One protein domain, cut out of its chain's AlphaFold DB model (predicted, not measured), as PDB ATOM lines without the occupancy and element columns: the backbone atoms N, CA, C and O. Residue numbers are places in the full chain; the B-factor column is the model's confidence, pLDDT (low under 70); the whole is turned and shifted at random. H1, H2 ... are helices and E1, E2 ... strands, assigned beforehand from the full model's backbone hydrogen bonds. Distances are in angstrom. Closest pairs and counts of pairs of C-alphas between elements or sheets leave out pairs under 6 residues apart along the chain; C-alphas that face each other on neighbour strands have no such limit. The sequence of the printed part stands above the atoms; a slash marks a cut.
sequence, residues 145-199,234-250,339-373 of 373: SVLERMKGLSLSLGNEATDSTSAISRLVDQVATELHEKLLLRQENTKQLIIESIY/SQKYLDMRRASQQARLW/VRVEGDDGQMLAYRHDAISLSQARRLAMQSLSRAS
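This is residues 145 to 199, 234 to 250 and 339 to 373 of the 373 residues of an uncharacterized protein of Malassezia globosa (strain ATCC MYA-4612 / CBS 7966) (UniProt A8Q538). Three helices, H1, H2 and H4, cross one another in a cluster at one end of a long model; a narrow three-stranded sheet reaches out from it, and H3 lies alone toward the far end. H1 and H2 make a helical hairpin, and H4 crosses H2 after the chain comes back from the sheet. The printed part has 107 residues, with four named helices and three named strands in the order H1 H2 E1 H3 E2 E3 H4; the sheet's order is E1 E3 E2, antiparallel throughout. The class is mixed, helices and strands. The whole is extended, with a radius of gyration of the C-alphas of 20.3 A and spans of 66 by 36 by 22 A.

Find C-alpha 145 at (148.079, 172.682, 176.961); from there H1, residues 145 to 156, runs 17.0 A. H2, residues 164 to 185, is the longest helix at 32.0 A and ends at (148.429, 188.380, 180.263). Next come E1, residues 189 to 195, 18.8 A, and, past a cut, H3, residues 235 to 249, 21.3 A. After a second cut look for E2, residues 339 to 342, 10.2 A, and E3, residues 348 to 355, 21.1 A. H4, residues 358 to 371, runs 20.0 A to C-alpha 371 at (154.129, 163.765, 185.122).

H1 touches residues 171 to 179 of H2, closest at the C-alphas of Met 150 and Val 175, 6.7 A, at a steep tilt of 43 degrees, opposite ways. H2, with residues 172 to 180, touches H4 at a steep tilt of 58 degrees; look at the C-alphas of Ala 176 and Arg 362, the closest, 4.6 A apart. H1 touches H4 about perpendicular, at 83 degrees, closest at the C-alphas of Leu 147 and Ser 368, 6.4 A. In each helix every O i to N i+4 pair is within hydrogen-bond range. H2 only grazes the sheet, with residues 180 to 185. E1 and E3 are antiparallel at 161 degrees, with N 192 and O 352 2.8 A apart. E2 and E3 form a hairpin at 168 degrees, with N 341 and O 349 2.8 A apart. H3 touches no helix and is not on the sheet.

The farthest C-alphas, of Asn 159 and Trp 250, are 66.6 A apart. Residues 200 to 233 are not printed, with 5.0 A between C-alphas 199 and 234; nor are 251 to 338, with 33.4 A between C-alphas 250 and 339. Of the links that are printed whole, none is long. The model's confidence is under 70 at residues 157 to 165, 248 to 250 and 373.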
ATOM      1  N   SER A 145     147.723 171.726 178.018       92.69
ATOM      2  CA  SER A 145     148.079 172.682 176.961       92.69
ATOM      3  C   SER A 145     149.593 172.855 176.818       92.69
ATOM      4  O   SER A 145     150.111 172.999 175.708       92.69
ATOM      5  N   VAL A 146     150.320 172.834 177.938       93.12
ATOM      6  CA  VAL A 146     151.787 172.864 177.956       93.12
ATOM      7  C   VAL A 146     152.348 171.602 177.300       93.12
ATOM      8  O   VAL A 146     153.227 171.699 176.444       93.12
ATOM      9  N   LEU A 147     151.804 170.430 177.629       91.31
ATOM     10  CA  LEU A 147     152.221 169.151 177.053       91.31
ATOM     11  C   LEU A 147     151.972 169.063 175.547       91.31
ATOM     12  O   LEU A 147     152.856 168.626 174.806       91.31
ATOM     13  N   GLU A 148     150.804 169.491 175.070       91.62
ATOM     14  CA  GLU A 148     150.523 169.565 173.633       91.62
ATOM     15  C   GLU A 148     151.501 170.497 172.917       91.62
ATOM     16  O   GLU A 148     152.036 170.147 171.860       91.62
ATOM     17  N   ARG A 149     151.808 171.655 173.516       91.88
ATOM     18  CA  ARG A 149     152.774 172.599 172.949       91.88
ATOM     19  C   ARG A 149     154.181 172.008 172.878       91.88
ATOM     20  O   ARG A 149     154.835 172.140 171.844       91.88
ATOM     21  N   MET A 150     154.623 171.322 173.933       90.44
ATOM     22  CA  MET A 150     155.917 170.631 173.962       90.44
ATOM     23  C   MET A 150     156.004 169.553 172.883       90.44
ATOM     24  O   MET A 150     156.994 169.499 172.155       90.44
ATOM     25  N   LYS A 151     154.959 168.727 172.728       88.88
ATOM     26  CA  LYS A 151     154.891 167.704 171.672       88.88
ATOM     27  C   LYS A 151     154.965 168.333 170.280       88.88
ATOM     28  O   LYS A 151     155.754 167.883 169.454       88.88
ATOM     29  N   GLY A 152     154.204 169.401 170.036       87.56
ATOM     30  CA  GLY A 152     154.209 170.117 168.757       87.56
ATOM     31  C   GLY A 152     155.583 170.690 168.395       87.56
ATOM     32  O   GLY A 152     156.054 170.509 167.274       87.56
ATOM     33  N   LEU A 153     156.264 171.325 169.353       85.62
ATOM     34  CA  LEU A 153     157.613 171.853 169.147       85.62
ATOM     35  C   LEU A 153     158.648 170.732 168.974       85.62
ATOM     36  O   LEU A 153     159.478 170.811 168.072       85.62
ATOM     37  N   SER A 154     158.564 169.652 169.754       84.62
ATOM     38  CA  SER A 154     159.484 168.514 169.622       84.62
ATOM     39  C   SER A 154     159.440 167.870 168.233       84.62
ATOM     40  O   SER A 154     160.476 167.421 167.751       84.62
ATOM     41  N   LEU A 155     158.275 167.835 167.576       81.12
ATOM     42  CA  LEU A 155     158.152 167.345 166.197       81.12
ATOM     43  C   LEU A 155     158.856 168.272 165.194       81.12
ATOM     44  O   LEU A 155     159.471 167.795 164.246       81.12
ATOM     45  N   SER A 156     158.800 169.589 165.416       74.94
ATOM     46  CA  SER A 156     159.462 170.575 164.551       74.94
ATOM     47  C   SER A 156     160.989 170.589 164.697       74.94
ATOM     48  O   SER A 156     161.695 170.821 163.720       74.94
ATOM     49  N   LEU A 157     161.505 170.285 165.894       69.25
ATOM     50  CA  LEU A 157     162.942 170.244 166.188       69.25
ATOM     51  C   LEU A 157     163.623 168.919 165.795       69.25
ATOM     52  O   LEU A 157     164.847 168.816 165.881       69.25
ATOM     53  N   GLY A 158     162.861 167.914 165.348       56.50
ATOM     54  CA  GLY A 158     163.333 166.547 165.085       56.50
ATOM     55  C   GLY A 158     164.405 166.381 163.998       56.50
ATOM     56  O   GLY A 158     164.870 165.263 163.801       56.50
ATOM     57  N   ASN A 159     164.830 167.456 163.323       54.69
ATOM     58  CA  ASN A 159     165.794 167.400 162.220       54.69
ATOM     59  C   ASN A 159     167.184 168.010 162.505       54.69
ATOM     60  O   ASN A 159     168.051 167.866 161.647       54.69
ATOM     61  N   GLU A 160     167.444 168.658 163.654       53.78
ATOM     62  CA  GLU A 160     168.693 169.445 163.833       53.78
ATOM     63  C   GLU A 160     169.512 169.207 165.123       53.78
ATOM     64  O   GLU A 160     170.535 169.863 165.324       53.78
ATOM     65  N   ALA A 161     169.150 168.275 166.011       53.72
ATOM     66  CA  ALA A 161     169.852 168.128 167.296       53.72
ATOM     67  C   ALA A 161     170.828 166.936 167.343       53.72
ATOM     68  O   ALA A 161     170.413 165.784 167.438       53.72
ATOM     69  N   THR A 162     172.134 167.220 167.376       55.56
ATOM     70  CA  THR A 162     173.208 166.236 167.637       55.56
ATOM     71  C   THR A 162     173.328 165.820 169.113       55.56
ATOM     72  O   THR A 162     174.033 164.861 169.406       55.56
ATOM     73  N   ASP A 163     172.654 166.517 170.039       67.19
ATOM     74  CA  ASP A 163     172.655 166.229 171.484       67.19
ATOM     75  C   ASP A 163     171.242 166.386 172.087       67.19
ATOM     76  O   ASP A 163     170.737 167.505 172.263       67.19
ATOM     77  N   SER A 164     170.595 165.255 172.392       66.62
ATOM     78  CA  SER A 164     169.195 165.164 172.841       66.62
ATOM     79  C   SER A 164     168.920 165.898 174.157       66.62
ATOM     80  O   SER A 164     167.833 166.445 174.341       66.62
ATOM     81  N   THR A 165     169.898 165.971 175.062       68.56
ATOM     82  CA  THR A 165     169.741 166.639 176.363       68.56
ATOM     83  C   THR A 165     169.618 168.152 176.199       68.56
ATOM     84  O   THR A 165     168.751 168.792 176.799       68.56
ATOM     85  N   SER A 166     170.449 168.735 175.331       72.44
ATOM     86  CA  SER A 166     170.394 170.165 175.018       72.44
ATOM     87  C   SER A 166     169.079 170.561 174.332       72.44
ATOM     88  O   SER A 166     168.557 171.650 174.581       72.44
ATOM     89  N   ALA A 167     168.512 169.663 173.519       79.25
ATOM     90  CA  ALA A 167     167.255 169.886 172.816       79.25
ATOM     91  C   ALA A 167     166.064 169.969 173.781       79.25
ATOM     92  O   ALA A 167     165.265 170.898 173.675       79.25
ATOM     93  N   ILE A 168     165.981 169.060 174.761       81.25
ATOM     94  CA  ILE A 168     164.927 169.087 175.790       81.25
ATOM     95  C   ILE A 168     165.012 170.376 176.611       81.25
ATOM     96  O   ILE A 168     163.995 171.021 176.852       81.25
ATOM     97  N   SER A 169     166.222 170.792 176.995       83.12
ATOM     98  CA  SER A 169     166.428 172.039 177.739       83.12
ATOM     99  C   SER A 169     165.927 173.264 176.957       83.12
ATOM    100  O   SER A 169     165.157 174.058 177.489       83.12
ATOM    101  N   ARG A 170     166.268 173.378 175.664       85.50
ATOM    102  CA  ARG A 170     165.776 174.468 174.796       85.50
ATOM    103  C   ARG A 170     164.260 174.433 174.609       85.50
ATOM    104  O   ARG A 170     163.622 175.482 174.630       85.50
ATOM    105  N   LEU A 171     163.692 173.238 174.442       88.50
ATOM    106  CA  LEU A 171     162.251 173.034 174.312       88.50
ATOM    107  C   LEU A 171     161.509 173.552 175.549       88.50
ATOM    108  O   LEU A 171     160.545 174.305 175.426       88.50
ATOM    109  N   VAL A 172     161.976 173.157 176.733       89.81
ATOM    110  CA  VAL A 172     161.421 173.609 178.013       89.81
ATOM    111  C   VAL A 172     161.512 175.126 178.127       89.81
ATOM    112  O   VAL A 172     160.551 175.746 178.565       89.81
ATOM    113  N   ASP A 173     162.615 175.732 177.694       91.62
ATOM    114  CA  ASP A 173     162.850 177.173 177.848       91.62
ATOM    115  C   ASP A 173     161.946 178.004 176.953       91.62
ATOM    116  O   ASP A 173     161.354 178.992 177.397       91.62
ATOM    117  N   GLN A 174     161.772 177.563 175.711       92.44
ATOM    118  CA  GLN A 174     160.836 178.185 174.790       92.44
ATOM    119  C   GLN A 174     159.398 178.096 175.318       92.44
ATOM    120  O   GLN A 174     158.693 179.102 175.380       92.44
ATOM    121  N   VAL A 175     158.976 176.911 175.765       94.12
ATOM    122  CA  VAL A 175     157.626 176.691 176.304       94.12
ATOM    123  C   VAL A 175     157.411 177.476 177.594       94.12
ATOM    124  O   VAL A 175     156.345 178.055 177.780       94.12
ATOM    125  N   ALA A 176     158.417 177.541 178.466       94.69
ATOM    126  CA  ALA A 176     158.378 178.320 179.697       94.69
ATOM    127  C   ALA A 176     158.190 179.815 179.422       94.69
ATOM    128  O   ALA A 176     157.436 180.467 180.137       94.69
ATOM    129  N   THR A 177     158.841 180.337 178.381       95.81
ATOM    130  CA  THR A 177     158.740 181.747 177.983       95.81
ATOM    131  C   THR A 177     157.339 182.058 177.457       95.81
ATOM    132  O   THR A 177     156.676 182.953 177.973       95.81
ATOM    133  N   GLU A 178     156.830 181.249 176.521       94.56
ATOM    134  CA  GLU A 178     155.464 181.396 175.991       94.56
ATOM    135  C   GLU A 178     154.395 181.252 177.088       94.56
ATOM    136  O   GLU A 178     153.389 181.963 177.108       94.56
ATOM    137  N   LEU A 179     154.596 180.308 178.008       94.69
ATOM    138  CA  LEU A 179     153.716 180.086 179.148       94.69
ATOM    139  C   LEU A 179     153.746 181.275 180.113       94.69
ATOM    140  O   LEU A 179     152.689 181.716 180.556       94.69
ATOM    141  N   HIS A 180     154.931 181.797 180.425       96.25
ATOM    142  CA  HIS A 180     155.096 182.961 181.285       96.25
ATOM    143  C   HIS A 180     154.356 184.171 180.710       96.25
ATOM    144  O   HIS A 180     153.526 184.748 181.406       96.25
ATOM    145  N   GLU A 181     154.547 184.486 179.426       95.62
ATOM    146  CA  GLU A 181     153.827 185.570 178.744       95.62
ATOM    147  C   GLU A 181     152.304 185.386 178.811       95.62
ATOM    148  O   GLU A 181     151.572 186.314 179.161       95.62
ATOM    149  N   LYS A 182     151.806 184.171 178.548       94.69
ATOM    150  CA  LYS A 182     150.371 183.864 178.645       94.69
ATOM    151  C   LYS A 182     149.820 184.059 180.056       94.69
ATOM    152  O   LYS A 182     148.713 184.571 180.210       94.69
ATOM    153  N   LEU A 183     150.556 183.635 181.080       94.44
ATOM    154  CA  LEU A 183     150.124 183.762 182.472       94.44
ATOM    155  C   LEU A 183     150.216 185.212 182.974       94.44
ATOM    156  O   LEU A 183     149.351 185.636 183.739       94.44
ATOM    157  N   LEU A 184     151.181 185.996 182.484       94.50
ATOM    158  CA  LEU A 184     151.240 187.441 182.722       94.50
ATOM    159  C   LEU A 184     150.021 188.157 182.132       94.50
ATOM    160  O   LEU A 184     149.394 188.967 182.812       94.50
ATOM    161  N   LEU A 185     149.630 187.820 180.897       95.12
ATOM    162  CA  LEU A 185     148.429 188.380 180.263       95.12
ATOM    163  C   LEU A 185     147.136 187.984 180.993       95.12
ATOM    164  O   LEU A 185     146.183 188.760 181.015       95.12
ATOM    165  N   ARG A 186     147.112 186.803 181.621       94.38
ATOM    166  CA  ARG A 186     146.019 186.356 182.501       94.38
ATOM    167  C   ARG A 186     146.031 187.015 183.885       94.38
ATOM    168  O   ARG A 186     145.107 186.765 184.651       94.38
ATOM    169  N   GLN A 187     147.036 187.837 184.198       92.81
ATOM    170  CA  GLN A 187     147.235 188.444 185.518       92.81
ATOM    171  C   GLN A 187     147.304 187.395 186.644       92.81
ATOM    172  O   GLN A 187     146.756 187.585 187.730       92.81
ATOM    173  N   GLU A 188     147.957 186.260 186.379       93.50
ATOM    174  CA  GLU A 188     148.109 185.195 187.372       93.50
ATOM    175  C   GLU A 188     149.157 185.572 188.422       93.50
ATOM    176  O   GLU A 188     150.346 185.728 188.119       93.50
ATOM    177  N   ASN A 189     148.712 185.645 189.676       92.88
ATOM    178  CA  ASN A 189     149.573 185.863 190.831       92.88
ATOM    179  C   ASN A 189     149.900 184.538 191.516       92.88
ATOM    180  O   ASN A 189     149.044 183.668 191.702       92.88
ATOM    181  N   THR A 190     151.149 184.403 191.940       93.00
ATOM    182  CA  THR A 190     151.657 183.219 192.628       93.00
ATOM    183  C   THR A 190     152.484 183.629 193.829       93.00
ATOM    184  O   THR A 190     153.108 184.691 193.868       93.00
ATOM    185  N   LYS A 191     152.475 182.775 194.845       93.38
ATOM    186  CA  LYS A 191     153.372 182.904 195.987       93.38
ATOM    187  C   LYS A 191     154.799 182.567 195.571       93.38
ATOM    188  O   LYS A 191     155.009 181.581 194.871       93.38
ATOM    189  N   GLN A 192     155.752 183.376 196.012       91.56
ATOM    190  CA  GLN A 192     157.169 183.246 195.700       91.56
ATOM    191  C   GLN A 192     157.989 183.277 196.982       91.56
ATOM    192  O   GLN A 192     157.897 184.220 197.776       91.56
ATOM    193  N   LEU A 193     158.815 182.250 197.151       91.19
ATOM    194  CA  LEU A 193     159.882 182.220 198.136       91.19
ATOM    195  C   LEU A 193     161.132 182.902 197.563       91.19
ATOM    196  O   LEU A 193     161.746 182.398 196.623       91.19
ATOM    197  N   ILE A 194     161.537 184.023 198.157       90.44
ATOM    198  CA  ILE A 194     162.791 184.704 197.838       90.44
ATOM    199  C   ILE A 194     163.696 184.628 199.056       90.44
ATOM    200  O   ILE A 194     163.386 185.155 200.122       90.44
ATOM    201  N   ILE A 195     164.838 183.977 198.889       87.62
ATOM    202  CA  ILE A 195     165.880 183.927 199.904       87.62
ATOM    203  C   ILE A 195     167.167 184.499 199.334       87.62
ATOM    204  O   ILE A 195     167.472 184.311 198.154       87.62
ATOM    205  N   GLU A 196     167.921 185.203 200.170       86.50
ATOM    206  CA  GLU A 196     169.241 185.678 199.786       86.50
ATOM    207  C   GLU A 196     170.155 184.496 199.424       86.50
ATOM    208  O   GLU A 196     170.410 183.606 200.240       86.50
ATOM    209  N   SER A 197     170.666 184.496 198.188       84.56
ATOM    210  CA  SER A 197     171.655 183.509 197.766       84.56
ATOM    211  C   SER A 197     172.997 183.799 198.432       84.56
ATOM    212  O   SER A 197     173.574 184.877 198.274       84.56
ATOM    213  N   ILE A 198     173.524 182.802 199.140       92.69
ATOM    214  CA  ILE A 198     174.857 182.857 199.750       92.69
ATOM    215  C   ILE A 198     175.915 182.136 198.912       92.69
ATOM    216  O   ILE A 198     177.079 182.096 199.307       92.69
ATOM    217  N   TYR A 199     175.534 181.544 197.779       94.62
ATOM    218  CA  TYR A 199     176.445 180.791 196.922       94.62
ATOM    219  C   TYR A 199     177.110 181.694 195.887       94.62
ATOM    220  O   TYR A 199     176.529 182.664 195.405       94.62
ATOM    221  N   SER A 234     179.572 183.063 198.579       92.94
ATOM    222  CA  SER A 234     179.732 184.389 197.996       92.94
ATOM    223  C   SER A 234     180.659 185.257 198.846       92.94
ATOM    224  O   SER A 234     180.721 185.143 200.074       92.94
ATOM    225  N   GLN A 235     181.376 186.167 198.187       90.38
ATOM    226  CA  GLN A 235     182.281 187.088 198.869       90.38
ATOM    227  C   GLN A 235     181.527 187.949 199.895       90.38
ATOM    228  O   GLN A 235     181.974 188.075 201.033       90.38
ATOM    229  N   LYS A 236     180.323 188.415 199.527       89.44
ATOM    230  CA  LYS A 236     179.394 189.140 200.404       89.44
ATOM    231  C   LYS A 236     179.130 188.380 201.709       89.44
ATOM    232  O   LYS A 236     179.281 188.949 202.788       89.44
ATOM    233  N   TYR A 237     178.788 187.092 201.624       89.56
ATOM    234  CA  TYR A 237     178.534 186.265 202.805       89.56
ATOM    235  C   TYR A 237     179.792 186.091 203.670       89.56
ATOM    236  O   TYR A 237     179.739 186.216 204.895       89.56
ATOM    237  N   LEU A 238     180.948 185.844 203.046       90.81
ATOM    238  CA  LEU A 238     182.218 185.682 203.760       90.81
ATOM    239  C   LEU A 238     182.667 186.963 204.474       90.81
ATOM    240  O   LEU A 238     183.243 186.881 205.561       90.81
ATOM    241  N   ASP A 239     182.449 188.129 203.868       89.06
ATOM    242  CA  ASP A 239     182.755 189.432 204.465       89.06
ATOM    243  C   ASP A 239     181.812 189.729 205.637       89.06
ATOM    244  O   ASP A 239     182.279 190.054 206.729       89.06
ATOM    245  N   MET A 240     180.506 189.502 205.461       85.38
ATOM    246  CA  MET A 240     179.505 189.637 206.524       85.38
ATOM    247  C   MET A 240     179.817 188.731 207.726       85.38
ATOM    248  O   MET A 240     179.798 189.176 208.877       85.38
ATOM    249  N   ARG A 241     180.181 187.467 207.474       85.31
ATOM    250  CA  ARG A 241     180.573 186.516 208.524       85.31
ATOM    251  C   ARG A 241     181.865 186.932 209.233       85.31
ATOM    252  O   ARG A 241     181.968 186.772 210.448       85.31
ATOM    253  N   ARG A 242     182.852 187.471 208.508       86.75
ATOM    254  CA  ARG A 242     184.088 187.996 209.115       86.75
ATOM    255  C   ARG A 242     183.813 189.221 209.983       86.75
ATOM    256  O   ARG A 242     184.306 189.278 211.107       86.75
ATOM    257  N   ALA A 243     182.991 190.152 209.504       83.69
ATOM    258  CA  ALA A 243     182.602 191.344 210.252       83.69
ATOM    259  C   ALA A 243     181.850 190.987 211.545       83.69
ATOM    260  O   ALA A 243     182.163 191.522 212.608       83.69
ATOM    261  N   SER A 244     180.917 190.028 211.497       79.56
ATOM    262  CA  SER A 244     180.174 189.594 212.688       79.56
ATOM    263  C   SER A 244     181.061 188.883 213.716       79.56
ATOM    264  O   SER A 244     180.911 189.105 214.921       79.56
ATOM    265  N   GLN A 245     182.037 188.083 213.272       77.38
ATOM    266  CA  GLN A 245     183.044 187.487 214.157       77.38
ATOM    267  C   GLN A 245     183.941 188.547 214.807       77.38
ATOM    268  O   GLN A 245     184.176 188.489 216.012       77.38
ATOM    269  N   GLN A 246     184.396 189.543 214.043       75.19
ATOM    270  CA  GLN A 246     185.192 190.650 214.578       75.19
ATOM    271  C   GLN A 246     184.389 191.478 215.589       75.19
ATOM    272  O   GLN A 246     184.877 191.737 216.685       75.19
ATOM    273  N   ALA A 247     183.127 191.801 215.304       71.44
ATOM    274  CA  ALA A 247     182.262 192.526 216.235       71.44
ATOM    275  C   ALA A 247     182.058 191.786 217.573       71.44
ATOM    276  O   ALA A 247     181.914 192.425 218.615       71.44
ATOM    277  N   ARG A 248     182.081 190.443 217.581       64.31
ATOM    278  CA  ARG A 248     182.037 189.642 218.820       64.31
ATOM    279  C   ARG A 248     183.329 189.732 219.633       64.31
ATOM    280  O   ARG A 248     183.253 189.707 220.855       64.31
ATOM    281  N   LEU A 249     184.482 189.866 218.977       62.41
ATOM    282  CA  LEU A 249     185.785 190.024 219.636       62.41
ATOM    283  C   LEU A 249     185.976 191.426 220.240       62.41
ATOM    284  O   LEU A 249     186.720 191.575 221.202       62.41
ATOM    285  N   TRP A 250     185.283 192.435 219.706       55.75
ATOM    286  CA  TRP A 250     185.342 193.825 220.176       55.75
ATOM    287  C   TRP A 250     184.262 194.197 221.199       55.75
ATOM    288  O   TRP A 250     184.236 195.336 221.666       55.75
ATOM    289  N   VAL A 339     156.153 190.158 202.441       87.88
ATOM    290  CA  VAL A 339     156.471 189.943 203.856       87.88
ATOM    291  C   VAL A 339     157.954 189.620 203.971       87.88
ATOM    292  O   VAL A 339     158.400 188.585 203.478       87.88
ATOM    293  N   ARG A 340     158.713 190.492 204.643       91.44
ATOM    294  CA  ARG A 340     160.133 190.274 204.947       91.44
ATOM    295  C   ARG A 340     160.304 189.765 206.372       91.44
ATOM    296  O   ARG A 340     159.708 190.303 207.301       91.44
ATOM    297  N   VAL A 341     161.133 188.742 206.529       91.25
ATOM    298  CA  VAL A 341     161.515 188.157 207.812       91.25
ATOM    299  C   VAL A 341     163.036 188.148 207.885       91.25
ATOM    300  O   VAL A 341     163.702 187.627 206.991       91.25
ATOM    301  N   GLU A 342     163.571 188.745 208.942       92.00
ATOM    302  CA  GLU A 342     164.998 188.734 209.251       92.00
ATOM    303  C   GLU A 342     165.293 187.602 210.238       92.00
ATOM    304  O   GLU A 342     164.592 187.433 211.239       92.00
ATOM    305  N   GLY A 343     166.303 186.797 209.924       86.75
ATOM    306  CA  GLY A 343     166.811 185.748 210.794       86.75
ATOM    307  C   GLY A 343     167.730 186.286 211.892       86.75
ATOM    308  O   GLY A 343     168.251 187.394 211.811       86.75
ATOM    309  N   ASP A 344     167.991 185.467 212.911       87.19
ATOM    310  CA  ASP A 344     168.801 185.852 214.085       87.19
ATOM    311  C   ASP A 344     170.254 186.237 213.730       87.19
ATOM    312  O   ASP A 344     170.962 186.859 214.523       87.19
ATOM    313  N   ASP A 345     170.719 185.824 212.552       82.69
ATOM    314  CA  ASP A 345     172.044 186.087 211.998       82.69
ATOM    315  C   ASP A 345     172.050 187.169 210.902       82.69
ATOM    316  O   ASP A 345     173.097 187.403 210.294       82.69
ATOM    317  N   GLY A 346     170.913 187.833 210.672       84.56
ATOM    318  CA  GLY A 346     170.728 188.871 209.658       84.56
ATOM    319  C   GLY A 346     170.394 188.344 208.260       84.56
ATOM    320  O   GLY A 346     170.285 189.142 207.330       84.56
ATOM    321  N   GLN A 347     170.235 187.025 208.071       88.62
ATOM    322  CA  GLN A 347     169.779 186.486 206.788       88.62
ATOM    323  C   GLN A 347     168.350 186.960 206.494       88.62
ATOM    324  O   GLN A 347     167.463 186.853 207.341       88.62
ATOM    325  N   MET A 348     168.113 187.438 205.272       89.75
ATOM    326  CA  MET A 348     166.799 187.928 204.862       89.75
ATOM    327  C   MET A 348     166.020 186.883 204.064       89.75
ATOM    328  O   MET A 348     166.509 186.299 203.093       89.75
ATOM    329  N   LEU A 349     164.761 186.711 204.456       90.62
ATOM    330  CA  LEU A 349     163.751 185.937 203.754       90.62
ATOM    331  C   LEU A 349     162.622 186.874 203.329       90.62
ATOM    332  O   LEU A 349     162.086 187.616 204.150       90.62
ATOM    333  N   ALA A 350     162.220 186.811 202.068       90.25
ATOM    334  CA  ALA A 350     161.066 187.527 201.557       90.25
ATOM    335  C   ALA A 350     160.051 186.544 200.974       90.25
ATOM    336  O   ALA A 350     160.375 185.649 200.193       90.25
ATOM    337  N   TYR A 351     158.798 186.731 201.353       88.44
ATOM    338  CA  TYR A 351     157.664 186.040 200.772       88.44
ATOM    339  C   TYR A 351     156.838 187.049 199.990       88.44
ATOM    340  O   TYR A 351     156.346 188.025 200.559       88.44
ATOM    341  N   ARG A 352     156.702 186.820 198.685       91.31
ATOM    342  CA  ARG A 352     155.973 187.712 197.779       91.31
ATOM    343  C   ARG A 352     154.750 187.027 197.206       91.31
ATOM    344  O   ARG A 352     154.796 185.846 196.871       91.31
ATOM    345  N   HIS A 353     153.671 187.782 197.053       90.62
ATOM    346  CA  HIS A 353     152.525 187.377 196.249       90.62
ATOM    347  C   HIS A 353     152.405 188.304 195.039       90.62
ATOM    348  O   HIS A 353     151.870 189.406 195.140       90.62
ATOM    349  N   ASP A 354     152.961 187.877 193.911       89.56
ATOM    350  CA  ASP A 354     153.131 188.722 192.727       89.56
ATOM    351  C   ASP A 354     152.915 187.911 191.445       89.56
ATOM    352  O   ASP A 354     152.711 186.691 191.494       89.56
ATOM    353  N   ALA A 355     152.974 188.581 190.299       92.12
ATOM    354  CA  ALA A 355     152.915 187.966 188.986       92.12
ATOM    355  C   ALA A 355     153.899 186.792 188.886       92.12
ATOM    356  O   ALA A 355     155.031 186.861 189.376       92.12
ATOM    357  N   ILE A 356     153.461 185.697 188.261       92.88
ATOM    358  CA  ILE A 356     154.278 184.486 188.139       92.88
ATOM    359  C   ILE A 356     155.652 184.777 187.531       92.88
ATOM    360  O   ILE A 356     155.761 185.423 186.494       92.88
ATOM    361  N   SER A 357     156.714 184.267 188.152       93.69
ATOM    362  CA  SER A 357     158.080 184.414 187.643       93.69
ATOM    363  C   SER A 357     158.389 183.443 186.494       93.69
ATOM    364  O   SER A 357     157.818 182.352 186.396       93.69
ATOM    365  N   LEU A 358     159.364 183.788 185.646       93.62
ATOM    366  CA  LEU A 358     159.841 182.889 184.586       93.62
ATOM    367  C   LEU A 358     160.381 181.561 185.151       93.62
ATOM    368  O   LEU A 358     160.191 180.504 184.553       93.62
ATOM    369  N   SER A 359     161.015 181.582 186.330       91.62
ATOM    370  CA  SER A 359     161.518 180.368 186.990       91.62
ATOM    371  C   SER A 359     160.383 179.454 187.472       91.62
ATOM    372  O   SER A 359     160.492 178.230 187.380       91.62
ATOM    373  N   GLN A 360     159.271 180.021 187.948       93.62
ATOM    374  CA  GLN A 360     158.044 179.279 188.246       93.62
ATOM    375  C   GLN A 360     157.414 178.696 186.981       93.62
ATOM    376  O   GLN A 360     157.075 177.515 186.976       93.62
ATOM    377  N   ALA A 361     157.323 179.468 185.895       94.38
ATOM    378  CA  ALA A 361     156.804 178.975 184.618       94.38
ATOM    379  C   ALA A 361     157.659 177.831 184.045       94.38
ATOM    380  O   ALA A 361     157.124 176.815 183.598       94.38
ATOM    381  N   ARG A 362     158.992 177.937 184.134       93.75
ATOM    382  CA  ARG A 362     159.924 176.866 183.742       93.75
ATOM    383  C   ARG A 362     159.714 175.597 184.559       93.75
ATOM    384  O   ARG A 362     159.661 174.509 183.994       93.75
ATOM    385  N   ARG A 363     159.549 175.730 185.877       92.44
ATOM    386  CA  ARG A 363     159.222 174.605 186.764       92.44
ATOM    387  C   ARG A 363     157.866 173.995 186.435       92.44
ATOM    388  O   ARG A 363     157.760 172.777 186.393       92.44
ATOM    389  N   LEU A 364     156.866 174.806 186.107       92.88
ATOM    390  CA  LEU A 364     155.559 174.314 185.677       92.88
ATOM    391  C   LEU A 364     155.649 173.498 184.376       92.88
ATOM    392  O   LEU A 364     155.032 172.435 184.262       92.88
ATOM    393  N   ALA A 365     156.455 173.957 183.415       92.50
ATOM    394  CA  ALA A 365     156.717 173.233 182.173       92.50
ATOM    395  C   ALA A 365     157.438 171.898 182.426       92.50
ATOM    396  O   ALA A 365     156.996 170.855 181.942       92.50
ATOM    397  N   MET A 366     158.486 171.911 183.255       90.25
ATOM    398  CA  MET A 366     159.216 170.704 183.662       90.25
ATOM    399  C   MET A 366     158.326 169.696 184.399       90.25
ATOM    400  O   MET A 366     158.348 168.512 184.073       90.25
ATOM    401  N   GLN A 367     157.510 170.147 185.357       89.69
ATOM    402  CA  GLN A 367     156.559 169.286 186.075       89.69
ATOM    403  C   GLN A 367     155.559 168.636 185.129       89.69
ATOM    404  O   GLN A 367     155.236 167.460 185.290       89.69
ATOM    405  N   SER A 368     155.084 169.395 184.140       90.19
ATOM    406  CA  SER A 368     154.134 168.886 183.157       90.19
ATOM    407  C   SER A 368     154.750 167.754 182.341       90.19
ATOM    408  O   SER A 368     154.133 166.698 182.228       90.19
ATOM    409  N   LEU A 369     155.996 167.914 181.887       87.25
ATOM    410  CA  LEU A 369     156.740 166.865 181.187       87.25
ATOM    411  C   LEU A 369     156.954 165.612 182.053       87.25
ATOM    412  O   LEU A 369     156.657 164.500 181.613       87.25
ATOM    413  N   SER A 370     157.439 165.781 183.286       85.75
ATOM    414  CA  SER A 370     157.770 164.661 184.178       85.75
ATOM    415  C   SER A 370     156.552 163.835 184.591       85.75
ATOM    416  O   SER A 370     156.668 162.625 184.746       85.75
ATOM    417  N   ARG A 371     155.380 164.461 184.760       84.69
ATOM    418  CA  ARG A 371     154.129 163.765 185.122       84.69
ATOM    419  C   ARG A 371     153.490 163.013 183.950       84.69
ATOM    420  O   ARG A 371     152.638 162.162 184.178       84.69
ATOM    421  N   ALA A 372     153.872 163.341 182.717       79.25
ATOM    422  CA  ALA A 372     153.383 162.679 181.509       79.25
ATOM    423  C   ALA A 372     154.261 161.506 181.040       79.25
ATOM    424  O   ALA A 372     153.873 160.824 180.089       79.25
ATOM    425  N   SER A 373     155.445 161.342 181.643       61.72
ATOM    426  CA  SER A 373     156.475 160.369 181.245       61.72
ATOM    427  C   SER A 373     156.292 158.993 181.876       61.72
ATOM    428  O   SER A 373     155.703 158.913 182.977       61.72
TER     429      SER A 373